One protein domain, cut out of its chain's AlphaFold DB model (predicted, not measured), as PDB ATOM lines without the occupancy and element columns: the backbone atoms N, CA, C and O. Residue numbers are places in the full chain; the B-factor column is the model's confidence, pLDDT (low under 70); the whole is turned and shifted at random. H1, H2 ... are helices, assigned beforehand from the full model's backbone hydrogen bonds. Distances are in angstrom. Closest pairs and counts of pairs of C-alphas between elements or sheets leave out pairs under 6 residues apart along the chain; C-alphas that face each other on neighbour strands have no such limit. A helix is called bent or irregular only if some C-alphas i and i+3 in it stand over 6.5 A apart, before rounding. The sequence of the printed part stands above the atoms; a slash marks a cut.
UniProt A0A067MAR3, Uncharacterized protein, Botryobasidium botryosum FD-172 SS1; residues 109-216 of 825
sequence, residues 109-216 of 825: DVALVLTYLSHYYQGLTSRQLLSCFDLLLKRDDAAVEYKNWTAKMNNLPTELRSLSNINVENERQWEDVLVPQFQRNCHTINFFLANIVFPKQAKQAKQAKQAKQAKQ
ATOM      1  N   ASP A 109     210.687 176.809 174.751       51.16
ATOM      2  CA  ASP A 109     210.760 175.428 175.223       51.16
ATOM      3  C   ASP A 109     212.101 174.786 174.850       51.16
ATOM      4  O   ASP A 109     212.731 174.142 175.684       51.16
ATOM      5  N   VAL A 110     212.615 175.050 173.642       55.06
ATOM      6  CA  VAL A 110     213.947 174.581 173.230       55.06
ATOM      7  C   VAL A 110     215.041 175.284 174.037       55.06
ATOM      8  O   VAL A 110     215.988 174.634 174.469       55.06
ATOM      9  N   ALA A 111     214.920 176.586 174.310       56.72
ATOM     10  CA  ALA A 111     215.884 177.306 175.148       56.72
ATOM     11  C   ALA A 111     215.889 176.796 176.603       56.72
ATOM     12  O   ALA A 111     216.953 176.656 177.212       56.72
ATOM     13  N   LEU A 112     214.715 176.475 177.147       64.62
ATOM     14  CA  LEU A 112     214.549 175.904 178.478       64.62
ATOM     15  C   LEU A 112     215.165 174.504 178.533       64.62
ATOM     16  O   LEU A 112     216.018 174.253 179.384       64.62
ATOM     17  N   VAL A 113     214.845 173.636 177.570       67.12
ATOM     18  CA  VAL A 113     215.440 172.297 177.445       67.12
ATOM     19  C   VAL A 113     216.960 172.374 177.314       67.12
ATOM     20  O   VAL A 113     217.665 171.684 178.044       67.12
ATOM     21  N   LEU A 114     217.494 173.253 176.462       68.69
ATOM     22  CA  LEU A 114     218.941 173.435 176.327       68.69
ATOM     23  C   LEU A 114     219.592 173.961 177.611       68.69
ATOM     24  O   LEU A 114     220.722 173.582 177.911       68.69
ATOM     25  N   THR A 115     218.891 174.782 178.395       75.31
ATOM     26  CA  THR A 115     219.373 175.251 179.703       75.31
ATOM     27  C   THR A 115     219.466 174.093 180.697       75.31
ATOM     28  O   THR A 115     220.505 173.922 181.338       75.31
ATOM     29  N   TYR A 116     218.425 173.257 180.781       79.06
ATOM     30  CA  TYR A 116     218.448 172.039 181.595       79.06
ATOM     31  C   TYR A 116     219.568 171.095 181.150       79.06
ATOM     32  O   TYR A 116     220.385 170.688 181.974       79.06
ATOM     33  N   LEU A 117     219.667 170.804 179.849       77.88
ATOM     34  CA  LEU A 117     220.706 169.937 179.295       77.88
ATOM     35  C   LEU A 117     222.106 170.482 179.590       77.88
ATOM     36  O   LEU A 117     222.949 169.736 180.078       77.88
ATOM     37  N   SER A 118     222.351 171.777 179.380       83.81
ATOM     38  CA  SER A 118     223.643 172.409 179.676       83.81
ATOM     39  C   SER A 118     224.069 172.173 181.126       83.81
ATOM     40  O   SER A 118     225.198 171.753 181.378       83.81
ATOM     41  N   HIS A 119     223.157 172.367 182.083       84.44
ATOM     42  CA  HIS A 119     223.451 172.137 183.496       84.44
ATOM     43  C   HIS A 119     223.556 170.655 183.870       84.44
ATOM     44  O   HIS A 119     224.377 170.320 184.718       84.44
ATOM     45  N   TYR A 120     222.807 169.757 183.225       86.06
ATOM     46  CA  TYR A 120     222.975 168.315 183.419       86.06
ATOM     47  C   TYR A 120     224.321 167.802 182.892       86.06
ATOM     48  O   TYR A 120     224.946 166.966 183.543       86.06
ATOM     49  N   TYR A 121     224.803 168.323 181.760       81.62
ATOM     50  CA  TYR A 121     226.097 167.933 181.194       81.62
ATOM     51  C   TYR A 121     227.284 168.543 181.949       81.62
ATOM     52  O   TYR A 121     228.280 167.858 182.190       81.62
ATOM     53  N   GLN A 122     227.201 169.822 182.329       86.31
ATOM     54  CA  GLN A 122     228.299 170.517 183.012       86.31
ATOM     55  C   GLN A 122     228.337 170.230 184.518       86.31
ATOM     56  O   GLN A 122     229.419 170.131 185.099       86.31
ATOM     57  N   GLY A 123     227.174 170.050 185.147       87.44
ATOM     58  CA  GLY A 123     227.028 170.060 186.598       87.44
ATOM     59  C   GLY A 123     227.115 171.471 187.191       87.44
ATOM     60  O   GLY A 123     227.325 172.465 186.496       87.44
ATOM     61  N   LEU A 124     226.931 171.569 188.504       90.12
ATOM     62  CA  LEU A 124     227.042 172.819 189.257       90.12
ATOM     63  C   LEU A 124     228.485 173.085 189.701       90.12
ATOM     64  O   LEU A 124     229.198 172.191 190.136       90.12
ATOM     65  N   THR A 125     228.929 174.335 189.660       90.25
ATOM     66  CA  THR A 125     230.196 174.733 190.305       90.25
ATOM     67  C   THR A 125     230.084 174.670 191.835       90.25
ATOM     68  O   THR A 125     228.986 174.828 192.368       90.25
ATOM     69  N   SER A 126     231.208 174.533 192.555       89.06
ATOM     70  CA  SER A 126     231.238 174.531 194.036       89.06
ATOM     71  C   SER A 126     230.472 175.729 194.636       89.06
ATOM     72  O   SER A 126     229.615 175.561 195.498       89.06
ATOM     73  N   ARG A 127     230.628 176.939 194.074       87.81
ATOM     74  CA  ARG A 127     229.879 178.138 194.515       87.81
ATOM     75  C   ARG A 127     228.371 178.074 194.243       87.81
ATOM     76  O   ARG A 127     227.577 178.569 195.044       87.81
ATOM     77  N   GLN A 128     227.965 177.519 193.100       88.19
ATOM     78  CA  GLN A 128     226.545 177.344 192.765       88.19
ATOM     79  C   GLN A 128     225.901 176.310 193.685       88.19
ATOM     80  O   GLN A 128     224.797 176.538 194.173       88.19
ATOM     81  N   LEU A 129     226.622 175.228 193.972       90.75
ATOM     82  CA  LEU A 129     226.199 174.210 194.917       90.75
ATOM     83  C   LEU A 129     226.086 174.778 196.338       90.75
ATOM     84  O   LEU A 129     225.078 174.546 196.998       90.75
ATOM     85  N   LEU A 130     227.042 175.601 196.777       89.62
ATOM     86  CA  LEU A 130     226.989 176.266 198.083       89.62
ATOM     87  C   LEU A 130     225.736 177.141 198.199       89.62
ATOM     88  O   LEU A 130     225.011 177.065 199.182       89.62
ATOM     89  N   SER A 131     225.402 177.874 197.131       86.38
ATOM     90  CA  SER A 131     224.166 178.667 197.072       86.38
ATOM     91  C   SER A 131     222.901 177.805 197.197       86.38
ATOM     92  O   SER A 131     221.903 178.260 197.757       86.38
ATOM     93  N   CYS A 132     222.911 176.573 196.674       89.12
ATOM     94  CA  CYS A 132     221.812 175.624 196.861       89.12
ATOM     95  C   CYS A 132     221.692 175.188 198.318       89.12
ATOM     96  O   CYS A 132     220.582 175.200 198.845       89.12
ATOM     97  N   PHE A 133     222.804 174.837 198.969       89.12
ATOM     98  CA  PHE A 133     222.805 174.435 200.374       89.12
ATOM     99  C   PHE A 133     222.423 175.590 201.309       89.12
ATOM    100  O   PHE A 133     221.601 175.393 202.198       89.12
ATOM    101  N   ASP A 134     222.890 176.812 201.049       86.62
ATOM    102  CA  ASP A 134     222.486 178.010 201.795       86.62
ATOM    103  C   ASP A 134     220.979 178.274 201.715       86.62
ATOM    104  O   ASP A 134     220.371 178.748 202.675       86.62
ATOM    105  N   LEU A 135     220.366 178.018 200.553       84.25
ATOM    106  CA  LEU A 135     218.918 178.128 200.386       84.25
ATOM    107  C   LEU A 135     218.184 176.958 201.032       84.25
ATOM    108  O   LEU A 135     217.160 177.182 201.669       84.25
ATOM    109  N   LEU A 136     218.697 175.736 200.888       85.88
ATOM    110  CA  LEU A 136     218.131 174.534 201.490       85.88
ATOM    111  C   LEU A 136     218.061 174.668 203.013       85.88
ATOM    112  O   LEU A 136     216.993 174.473 203.579       85.88
ATOM    113  N   LEU A 137     219.156 175.080 203.659       82.88
ATOM    114  CA  LEU A 137     219.248 175.263 205.113       82.88
ATOM    115  C   LEU A 137     218.320 176.364 205.650       82.88
ATOM    116  O   LEU A 137     218.019 176.388 206.840       82.88
ATOM    117  N   LYS A 138     217.849 177.271 204.784       77.88
ATOM    118  CA  LYS A 138     216.870 178.315 205.123       77.88
ATOM    119  C   LYS A 138     215.417 177.882 204.905       77.88
ATOM    120  O   LYS A 138     214.525 178.660 205.233       77.88
ATOM    121  N   ARG A 139     215.157 176.702 204.323       73.50
ATOM    122  CA  ARG A 139     213.794 176.175 204.132       73.50
ATOM    123  C   ARG A 139     213.308 175.457 205.386       73.50
ATOM    124  O   ARG A 139     214.069 174.756 206.043       73.50
ATOM    125  N   ASP A 140     212.006 175.552 205.636       59.44
ATOM    126  CA  ASP A 140     211.358 174.926 206.796       59.44
ATOM    127  C   ASP A 140     211.389 173.382 206.756       59.44
ATOM    128  O   ASP A 140     211.458 172.745 207.805       59.44
ATOM    129  N   ASP A 141     211.407 172.785 205.555       67.69
ATOM    130  CA  ASP A 141     211.422 171.328 205.317       67.69
ATOM    131  C   ASP A 141     212.766 170.837 204.734       67.69
ATOM    132  O   ASP A 141     212.818 169.912 203.916       67.69
ATOM    133  N   ALA A 142     213.878 171.469 205.127       78.31
ATOM    134  CA  ALA A 142     215.209 171.206 204.573       78.31
ATOM    135  C   ALA A 142     215.604 169.715 204.585       78.31
ATOM    136  O   ALA A 142     216.153 169.212 203.606       78.31
ATOM    137  N   ALA A 143     215.289 168.990 205.665       76.88
ATOM    138  CA  ALA A 143     215.619 167.571 205.806       76.88
ATOM    139  C   ALA A 143     214.872 166.680 204.796       76.88
ATOM    140  O   ALA A 143     215.448 165.736 204.257       76.88
ATOM    141  N   VAL A 144     213.612 167.006 204.488       76.25
ATOM    142  CA  VAL A 144     212.793 166.256 203.522       76.25
ATOM    143  C   VAL A 144     213.300 166.485 202.101       76.25
ATOM    144  O   VAL A 144     213.485 165.535 201.343       76.25
ATOM    145  N   GLU A 145     213.585 167.739 201.753       80.69
ATOM    146  CA  GLU A 145     214.151 168.091 200.450       80.69
ATOM    147  C   GLU A 145     215.545 167.466 200.262       80.69
ATOM    148  O   GLU A 145     215.840 166.891 199.215       80.69
ATOM    149  N   TYR A 146     216.374 167.463 201.310       86.44
ATOM    150  CA  TYR A 146     217.676 166.797 201.286       86.44
ATOM    151  C   TYR A 146     217.570 165.276 201.100       86.44
ATOM    152  O   TYR A 146     218.345 164.668 200.354       86.44
ATOM    153  N   LYS A 147     216.571 164.643 201.726       83.56
ATOM    154  CA  LYS A 147     216.279 163.219 201.529       83.56
ATOM    155  C   LYS A 147     215.938 162.918 200.068       83.56
ATOM    156  O   LYS A 147     216.385 161.903 199.545       83.56
ATOM    157  N   ASN A 148     215.234 163.816 199.375       83.31
ATOM    158  CA  ASN A 148     214.985 163.671 197.936       83.31
ATOM    159  C   ASN A 148     216.281 163.755 197.119       83.31
ATOM    160  O   ASN A 148     216.466 162.967 196.194       83.31
ATOM    161  N   TRP A 149     217.205 164.656 197.475       88.94
ATOM    162  CA  TRP A 149     218.494 164.769 196.777       88.94
ATOM    163  C   TRP A 149     219.332 163.491 196.909       88.94
ATOM    164  O   TRP A 149     220.011 163.097 195.959       88.94
ATOM    165  N   THR A 150     219.247 162.824 198.061       87.75
ATOM    166  CA  THR A 150     220.037 161.630 198.397       87.75
ATOM    167  C   THR A 150     219.349 160.301 198.073       87.75
ATOM    168  O   THR A 150     220.029 159.280 197.994       87.75
ATOM    169  N   ALA A 151     218.036 160.288 197.806       81.00
ATOM    170  CA  ALA A 151     217.233 159.070 197.627       81.00
ATOM    171  C   ALA A 151     217.755 158.108 196.545       81.00
ATOM    172  O   ALA A 151     217.604 156.896 196.676       81.00
ATOM    173  N   LYS A 152     218.366 158.635 195.477       78.31
ATOM    174  CA  LYS A 152     218.918 157.847 194.355       78.31
ATOM    175  C   LYS A 152     220.452 157.789 194.341       78.31
ATOM    176  O   LYS A 152     221.041 157.382 193.343       78.31
ATOM    177  N   MET A 153     221.112 158.221 195.418       82.19
ATOM    178  CA  MET A 153     222.572 158.209 195.525       82.19
ATOM    179  C   MET A 153     223.071 156.925 196.196       82.19
ATOM    180  O   MET A 153     223.065 156.798 197.420       82.19
ATOM    181  N   ASN A 154     223.572 155.983 195.397       74.62
ATOM    182  CA  ASN A 154     224.075 154.706 195.921       74.62
ATOM    183  C   ASN A 154     225.447 154.835 196.608       74.62
ATOM    184  O   ASN A 154     225.720 154.110 197.557       74.62
ATOM    185  N   ASN A 155     226.278 155.789 196.175       76.88
ATOM    186  CA  ASN A 155     227.668 155.939 196.626       76.88
ATOM    187  C   ASN A 155     227.849 156.934 197.786       76.88
ATOM    188  O   ASN A 155     228.981 157.248 198.150       76.88
ATOM    189  N   LEU A 156     226.757 157.457 198.352       81.19
ATOM    190  CA  LEU A 156     226.826 158.407 199.457       81.19
ATOM    191  C   LEU A 156     226.963 157.657 200.798       81.19
ATOM    192  O   LEU A 156     226.087 156.833 201.098       81.19
ATOM    193  N   PRO A 157     227.998 157.952 201.617       81.06
ATOM    194  CA  PRO A 157     228.138 157.403 202.964       81.06
ATOM    195  C   PRO A 157     226.856 157.576 203.782       81.06
ATOM    196  O   PRO A 157     226.201 158.617 203.709       81.06
ATOM    197  N   THR A 158     226.501 156.566 204.577       76.31
ATOM    198  CA  THR A 158     225.268 156.547 205.387       76.31
ATOM    199  C   THR A 158     225.163 157.747 206.324       76.31
ATOM    200  O   THR A 158     224.084 158.311 206.481       76.31
ATOM    201  N   GLU A 159     226.290 158.197 206.869       77.25
ATOM    202  CA  GLU A 159     226.395 159.377 207.729       77.25
ATOM    203  C   GLU A 159     225.962 160.660 207.004       77.25
ATOM    204  O   GLU A 159     225.258 161.485 207.579       77.25
ATOM    205  N   LEU A 160     226.290 160.798 205.718       79.25
ATOM    206  CA  LEU A 160     225.965 161.979 204.913       79.25
ATOM    207  C   LEU A 160     224.555 161.938 204.324       79.25
ATOM    208  O   LEU A 160     224.143 162.897 203.690       79.25
ATOM    209  N   ARG A 161     223.778 160.870 204.539       79.38
ATOM    210  CA  ARG A 161     222.358 160.839 204.141       79.38
ATOM    211  C   ARG A 161     221.473 161.686 205.057       79.38
ATOM    212  O   ARG A 161     220.348 162.008 204.684       79.38
ATOM    213  N   SER A 162     221.973 162.062 206.234       78.94
ATOM    214  CA  SER A 162     221.296 162.992 207.135       78.94
ATOM    215  C   SER A 162     221.825 164.410 206.950       78.94
ATOM    216  O   SER A 162     223.028 164.647 207.046       78.94
ATOM    217  N   LEU A 163     220.909 165.369 206.782       82.25
ATOM    218  CA  LEU A 163     221.240 166.795 206.690       82.25
ATOM    219  C   LEU A 163     222.006 167.300 207.927       82.25
ATOM    220  O   LEU A 163     222.826 168.203 207.811       82.25
ATOM    221  N   SER A 164     221.777 166.691 209.095       76.00
ATOM    222  CA  SER A 164     222.434 167.060 210.360       76.00
ATOM    223  C   SER A 164     223.955 166.859 210.370       76.00
ATOM    224  O   SER A 164     224.647 167.506 211.150       76.00
ATOM    225  N   ASN A 165     224.476 166.008 209.480       77.38
ATOM    226  CA  ASN A 165     225.902 165.687 209.387       77.38
ATOM    227  C   ASN A 165     226.620 166.460 208.268       77.38
ATOM    228  O   ASN A 165     227.801 166.220 207.997       77.38
ATOM    229  N   ILE A 166     225.918 167.379 207.601       81.69
ATOM    230  CA  ILE A 166     226.491 168.235 206.566       81.69
ATOM    231  C   ILE A 166     226.992 169.511 207.212       81.69
ATOM    232  O   ILE A 166     226.208 170.304 207.730       81.69
ATOM    233  N   ASN A 167     228.294 169.750 207.104       80.31
ATOM    234  CA  ASN A 167     228.875 171.027 207.460       80.31
ATOM    235  C   ASN A 167     229.474 171.696 206.217       80.31
ATOM    236  O   ASN A 167     230.553 171.329 205.756       80.31
ATOM    237  N   VAL A 168     228.773 172.705 205.693       79.06
ATOM    238  CA  VAL A 168     229.235 173.494 204.537       79.06
ATOM    239  C   VAL A 168     230.430 174.396 204.860       79.06
ATOM    240  O   VAL A 168     231.120 174.831 203.946       79.06
ATOM    241  N   GLU A 169     230.708 174.658 206.142       79.94
ATOM    242  CA  GLU A 169     231.870 175.442 206.587       79.94
ATOM    243  C   GLU A 169     233.154 174.599 206.649       79.94
ATOM    244  O   GLU A 169     234.259 175.137 206.729       79.94
ATOM    245  N   ASN A 170     233.035 173.268 206.606       84.62
ATOM    246  CA  ASN A 170     234.186 172.378 206.573       84.62
ATOM    247  C   ASN A 170     234.682 172.211 205.131       84.62
ATOM    248  O   ASN A 170     234.194 171.350 204.401       84.62
ATOM    249  N   GLU A 171     235.689 172.997 204.740       81.81
ATOM    250  CA  GLU A 171     236.241 173.013 203.373       81.81
ATOM    251  C   GLU A 171     236.645 171.627 202.851       81.81
ATOM    252  O   GLU A 171     236.420 171.327 201.682       81.81
ATOM    253  N   ARG A 172     237.190 170.753 203.709       81.31
ATOM    254  CA  ARG A 172     237.596 169.395 203.303       81.31
ATOM    255  C   ARG A 172     236.391 168.506 203.028       81.31
ATOM    256  O   ARG A 172     236.342 167.822 202.015       81.31
ATOM    257  N   GLN A 173     235.392 168.529 203.911       82.44
ATOM    258  CA  GLN A 173     234.146 167.788 203.682       82.44
ATOM    259  C   GLN A 173     233.414 168.324 202.441       82.44
ATOM    260  O   GLN A 173     232.831 167.554 201.676       82.44
ATOM    261  N   TRP A 174     233.465 169.639 202.236       86.94
ATOM    262  CA  TRP A 174     232.824 170.319 201.124       86.94
ATOM    263  C   TRP A 174     233.443 169.943 199.776       86.94
ATOM    264  O   TRP A 174     232.750 169.367 198.938       86.94
ATOM    265  N   GLU A 175     234.732 170.213 199.574       85.75
ATOM    266  CA  GLU A 175     235.389 170.015 198.277       85.75
ATOM    267  C   GLU A 175     235.653 168.534 197.969       85.75
ATOM    268  O   GLU A 175     235.434 168.105 196.836       85.75
ATOM    269  N   ASP A 176     236.049 167.724 198.959       83.19
ATOM    270  CA  ASP A 176     236.482 166.343 198.695       83.19
ATOM    271  C   ASP A 176     235.318 165.338 198.681       83.19
ATOM    272  O   ASP A 176     235.425 164.275 198.065       83.19
ATOM    273  N   VAL A 177     234.201 165.644 199.357       82.56
ATOM    274  CA  VAL A 177     233.114 164.671 199.572       82.56
ATOM    275  C   VAL A 177     231.768 165.163 199.052       82.56
ATOM    276  O   VAL A 177     231.095 164.432 198.328       82.56
ATOM    277  N   LEU A 178     231.351 166.388 199.377       86.62
ATOM    278  CA  LEU A 178     230.017 166.878 199.013       86.62
ATOM    279  C   LEU A 178     229.949 167.367 197.560       86.62
ATOM    280  O   LEU A 178     229.047 166.966 196.821       86.62
ATOM    281  N   VAL A 179     230.907 168.181 197.108       88.69
ATOM    282  CA  VAL A 179     230.926 168.704 195.732       88.69
ATOM    283  C   VAL A 179     230.898 167.575 194.690       88.69
ATOM    284  O   VAL A 179     230.002 167.609 193.843       88.69
ATOM    285  N   PRO A 180     231.747 166.530 194.754       88.25
ATOM    286  CA  PRO A 180     231.757 165.473 193.740       88.25
ATOM    287  C   PRO A 180     230.447 164.678 193.666       88.25
ATOM    288  O   PRO A 180     230.057 164.231 192.587       88.25
ATOM    289  N   GLN A 181     229.748 164.515 194.794       86.81
ATOM    290  CA  GLN A 181     228.506 163.738 194.868       86.81
ATOM    291  C   GLN A 181     227.290 164.537 194.379       86.81
ATOM    292  O   GLN A 181     226.427 163.998 193.684       86.81
ATOM    293  N   PHE A 182     227.211 165.829 194.714       89.75
ATOM    294  CA  PHE A 182     226.029 166.652 194.432       89.75
ATOM    295  C   PHE A 182     226.152 167.518 193.170       89.75
ATOM    296  O   PHE A 182     225.128 167.923 192.620       89.75
ATOM    297  N   GLN A 183     227.361 167.759 192.652       89.62
ATOM    298  CA  GLN A 183     227.591 168.590 191.461       89.62
ATOM    299  C   GLN A 183     226.792 168.124 190.235       89.62
ATOM    300  O   GLN A 183     226.316 168.960 189.467       89.62
ATOM    301  N   ARG A 184     226.640 166.809 190.041       87.88
ATOM    302  CA  ARG A 184     225.896 166.218 188.911       87.88
ATOM    303  C   ARG A 184     224.574 165.572 189.320       87.88
ATOM    304  O   ARG A 184     223.964 164.856 188.529       87.88
ATOM    305  N   ASN A 185     224.118 165.810 190.545       89.38
ATOM    306  CA  ASN A 185     222.844 165.276 190.997       89.38
ATOM    307  C   ASN A 185     221.684 166.028 190.328       89.38
ATOM    308  O   ASN A 185     221.597 167.254 190.403       89.38
ATOM    309  N   CYS A 186     220.770 165.289 189.694       88.38
ATOM    310  CA  CYS A 186     219.655 165.881 188.958       88.38
ATOM    311  C   CYS A 186     218.696 166.674 189.859       88.38
ATOM    312  O   CYS A 186     218.230 167.735 189.454       88.38
ATOM    313  N   HIS A 187     218.435 166.220 191.088       89.25
ATOM    314  CA  HIS A 187     217.576 166.930 192.035       89.25
ATOM    315  C   HIS A 187     218.219 168.238 192.500       89.25
ATOM    316  O   HIS A 187     217.550 169.269 192.516       89.25
ATOM    317  N   THR A 188     219.525 168.237 192.768       90.12
ATOM    318  CA  THR A 188     220.258 169.456 193.134       90.12
ATOM    319  C   THR A 188     220.341 170.456 191.975       90.12
ATOM    320  O   THR A 188     220.140 171.653 192.178       90.12
ATOM    321  N   ILE A 189     220.559 169.980 190.743       90.00
ATOM    322  CA  ILE A 189     220.539 170.820 189.531       90.00
ATOM    323  C   ILE A 189     219.148 171.422 189.303       90.00
ATOM    324  O   ILE A 189     219.031 172.624 189.061       90.00
ATOM    325  N   ASN A 190     218.089 170.627 189.444       88.50
ATOM    326  CA  ASN A 190     216.717 171.114 189.307       88.50
ATOM    327  C   ASN A 190     216.380 172.148 190.375       88.50
ATOM    328  O   ASN A 190     215.795 173.183 190.065       88.50
ATOM    329  N   PHE A 191     216.820 171.921 191.612       87.25
ATOM    330  CA  PHE A 191     216.671 172.889 192.688       87.25
ATOM    331  C   PHE A 191     217.396 174.207 192.377       87.25
ATOM    332  O   PHE A 191     216.819 175.279 192.574       87.25
ATOM    333  N   PHE A 192     218.627 174.151 191.855       87.31
ATOM    334  CA  PHE A 192     219.384 175.332 191.423       87.31
ATOM    335  C   PHE A 192     218.646 176.116 190.330       87.31
ATOM    336  O   PHE A 192     218.456 177.329 190.445       87.31
ATOM    337  N   LEU A 193     218.191 175.426 189.283       81.94
ATOM    338  CA  LEU A 193     217.484 176.044 188.166       81.94
ATOM    339  C   LEU A 193     216.172 176.697 188.621       81.94
ATOM    340  O   LEU A 193     215.953 177.883 188.364       81.94
ATOM    341  N   ALA A 194     215.358 175.957 189.376       80.25
ATOM    342  CA  ALA A 194     214.043 176.388 189.837       80.25
ATOM    343  C   ALA A 194     214.085 177.526 190.865       80.25
ATOM    344  O   ALA A 194     213.228 178.399 190.822       80.25
ATOM    345  N   ASN A 195     215.061 177.543 191.782       77.69
ATOM    346  CA  ASN A 195     215.068 178.497 192.902       77.69
ATOM    347  C   ASN A 195     216.055 179.659 192.709       77.69
ATOM    348  O   ASN A 195     215.897 180.713 193.328       77.69
ATOM    349  N   ILE A 196     217.077 179.496 191.860       78.81
ATOM    350  CA  ILE A 196     218.123 180.507 191.661       78.81
ATOM    351  C   ILE A 196     218.091 181.066 190.241       78.81
ATOM    352  O   ILE A 196     218.034 182.286 190.098       78.81
ATOM    353  N   VAL A 197     218.135 180.229 189.202       75.06
ATOM    354  CA  VAL A 197     218.310 180.708 187.817       75.06
ATOM    355  C   VAL A 197     217.043 181.372 187.286       75.06
ATOM    356  O   VAL A 197     217.079 182.560 186.955       75.06
ATOM    357  N   PHE A 198     215.914 180.662 187.273       71.44
ATOM    358  CA  PHE A 198     214.664 181.212 186.741       71.44
ATOM    359  C   PHE A 198     214.105 182.368 187.601       71.44
ATOM    360  O   PHE A 198     213.748 183.410 187.041       71.44
ATOM    361  N   PRO A 199     214.126 182.310 188.952       62.69
ATOM    362  CA  PRO A 199     213.623 183.407 189.776       62.69
ATOM    363  C   PRO A 199     214.521 184.645 189.802       62.69
ATOM    364  O   PRO A 199     213.995 185.750 189.901       62.69
ATOM    365  N   LYS A 200     215.861 184.532 189.724       53.66
ATOM    366  CA  LYS A 200     216.727 185.729 189.640       53.66
ATOM    367  C   LYS A 200     216.491 186.502 188.347       53.66
ATOM    368  O   LYS A 200     216.528 187.729 188.380       53.66
ATOM    369  N   GLN A 201     216.187 185.815 187.248       49.38
ATOM    370  CA  GLN A 201     215.804 186.458 185.990       49.38
ATOM    371  C   GLN A 201     214.437 187.151 186.112       49.38
ATOM    372  O   GLN A 201     214.307 188.313 185.733       49.38
ATOM    373  N   ALA A 202     213.462 186.521 186.777       40.09
ATOM    374  CA  ALA A 202     212.185 187.161 187.109       40.09
ATOM    375  C   ALA A 202     212.331 188.339 188.104       40.09
ATOM    376  O   ALA A 202     211.592 189.320 188.033       40.09
ATOM    377  N   LYS A 203     213.300 188.288 189.031       36.19
ATOM    378  CA  LYS A 203     213.585 189.353 190.013       36.19
ATOM    379  C   LYS A 203     214.417 190.508 189.454       36.19
ATOM    380  O   LYS A 203     214.242 191.624 189.930       36.19
ATOM    381  N   GLN A 204     215.265 190.316 188.445       38.38
ATOM    382  CA  GLN A 204     215.903 191.446 187.750       38.38
ATOM    383  C   GLN A 204     214.874 192.315 187.002       38.38
ATOM    384  O   GLN A 204     215.082 193.516 186.863       38.38
ATOM    385  N   ALA A 205     213.705 191.762 186.664       39.09
ATOM    386  CA  ALA A 205     212.543 192.538 186.228       39.09
ATOM    387  C   ALA A 205     211.790 193.263 187.379       39.09
ATOM    388  O   ALA A 205     211.006 194.171 187.107       39.09
ATOM    389  N   LYS A 206     212.040 192.944 188.667       32.19
ATOM    390  CA  LYS A 206     211.324 193.514 189.840       32.19
ATOM    391  C   LYS A 206     211.728 194.945 190.235       32.19
ATOM    392  O   LYS A 206     211.056 195.519 191.090       32.19
ATOM    393  N   GLN A 207     212.765 195.564 189.653       34.28
ATOM    394  CA  GLN A 207     213.013 197.001 189.903       34.28
ATOM    395  C   GLN A 207     211.967 197.916 189.234       34.28
ATOM    396  O   GLN A 207     211.852 199.082 189.607       34.28
ATOM    397  N   ALA A 208     211.123 197.383 188.345       36.81
ATOM    398  CA  ALA A 208     209.850 197.996 187.986       36.81
ATOM    399  C   ALA A 208     208.756 197.452 188.926       36.81
ATOM    400  O   ALA A 208     208.319 196.308 188.819       36.81
ATOM    401  N   LYS A 209     208.364 198.264 189.912       31.55
ATOM    402  CA  LYS A 209     207.357 197.967 190.946       31.55
ATOM    403  C   LYS A 209     206.018 197.515 190.336       31.55
ATOM    404  O   LYS A 209     205.198 198.353 189.985       31.55
ATOM    405  N   GLN A 210     205.801 196.204 190.257       32.16
ATOM    406  CA  GLN A 210     204.575 195.468 190.615       32.16
ATOM    407  C   GLN A 210     204.725 194.027 190.114       32.16
ATOM    408  O   GLN A 210     204.633 193.735 188.925       32.16
ATOM    409  N   ALA A 211     204.999 193.117 191.045       34.34
ATOM    410  CA  ALA A 211     205.069 191.694 190.766       34.34
ATOM    411  C   ALA A 211     203.656 191.143 190.536       34.34
ATOM    412  O   ALA A 211     202.849 191.107 191.463       34.34
ATOM    413  N   LYS A 212     203.375 190.669 189.320       33.47
ATOM    414  CA  LYS A 212     202.443 189.557 189.123       33.47
ATOM    415  C   LYS A 212     202.725 188.869 187.792       33.47
ATOM    416  O   LYS A 212     202.623 189.500 186.740       33.47
ATOM    417  N   GLN A 213     203.020 187.576 187.909       34.34
ATOM    418  CA  GLN A 213     203.347 186.600 186.867       34.34
ATOM    419  C   GLN A 213     204.773 186.714 186.329       34.34
ATOM    420  O   GLN A 213     205.337 187.803 186.237       34.34
ATOM    421  N   ALA A 214     205.355 185.563 185.984       35.75
ATOM    422  CA  ALA A 214     206.529 185.441 185.134       35.75
ATOM    423  C   ALA A 214     206.214 186.066 183.765       35.75
ATOM    424  O   ALA A 214     205.934 185.384 182.785       35.75
ATOM    425  N   LYS A 215     206.151 187.397 183.724       42.53
ATOM    426  CA  LYS A 215     205.830 188.145 182.526       42.53
ATOM    427  C   LYS A 215     207.092 188.196 181.688       42.53
ATOM    428  O   LYS A 215     208.072 188.859 182.030       42.53
ATOM    429  N   GLN A 216     207.014 187.490 180.568       49.56
ATOM    430  CA  GLN A 216     207.562 187.955 179.303       49.56
ATOM    431  C   GLN A 216     207.486 189.491 179.222       49.56
ATOM    432  O   GLN A 216     206.590 190.112 179.800       49.56
TER     433      GLN A 216
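This is residues 109 to 216 of the 825 residues of an uncharacterized protein of Botryobasidium botryosum FD-172 SS1 (UniProt A0A067MAR3). The first arm of one long helix, H6a, lies in the middle of a small cluster of helices, with H1 and H2 packed on it at wide angles and H3 meeting it only at their ends, as a corner, while its second arm, H6b, runs on nearly straight beyond them and touches no helix. H5 packs on H2, and with short H4 it lies at the end of the domain away from H6b; residues 208 to 216 fold back after H6b. The printed part has 108 residues with six named helices, H1 to H6 in chain order, and no named strand: the class is all helix. It is only just compact, close to loose, with a radius of gyration of the C-alphas of 15.4 A, and elongated, spanning 46 by 29 by 23 A.

H6, residues 186 to 207, was assigned as one helix by its hydrogen bonds but is bent: C-alphas 195 and 198 are 6.7 A apart. H6a, residues 186 to 195, is 14.0 A long and begins with C-alpha 186 at (219.655, 165.881, 188.958). H6b, residues 198 to 207, is 16.2 A long, ends with C-alpha 207 at (213.013, 197.001, 189.903), and is irregular, with C-alphas 204 and 207 6.6 A apart. H1, residues 109 to 122, is 19.8 A long and begins with C-alpha 109 at (210.760, 175.428, 175.223). H2, residues 126 to 136, measures 15.1 A, H3, residues 142 to 150, 12.4 A, and H4, residues 158 to 161, 5.3 A. H5, residues 171 to 182, is 15.0 A long and only just irregular: C-alphas 176 and 179 are 6.7 A apart.

H6a and H6b stand at a shallow tilt of 11 degrees. H2 touches H6a, closest at the C-alphas of Cys 132 and Phe 192, 6.0 A, only just about perpendicular at 72 degrees. H1 touches H6a with residues 116 to 120 alone, closest at C-alphas 119 and 189, 6.8 A, at a steep tilt of 52 degrees, opposite ways. H3 and H6a touch only at their ends, closest at C-alphas 149 and 187, 5.3 A. H2 and H5 touch, about perpendicular at 83 degrees, closest at C-alphas 126 and 179, 6.1 A. H3 and H4 are close but not clearly touching, with C-alphas 150 and 161 6.2 A apart. Every O i to N i+4 pair is within hydrogen-bond range in H1, H2, H3 and H6a, against 5 of 8 in H5 and 3 of 6 in H6b; H4 is too short for such a pair.

The two C-alphas farthest apart, those of Thr 158 and Ala 208, are 47.5 A apart. The printed part has no cut and no long link. Mean pLDDT is 74.4 over the printed part; residues 109 to 114, 140 to 141 and 199 to 216 are under 70.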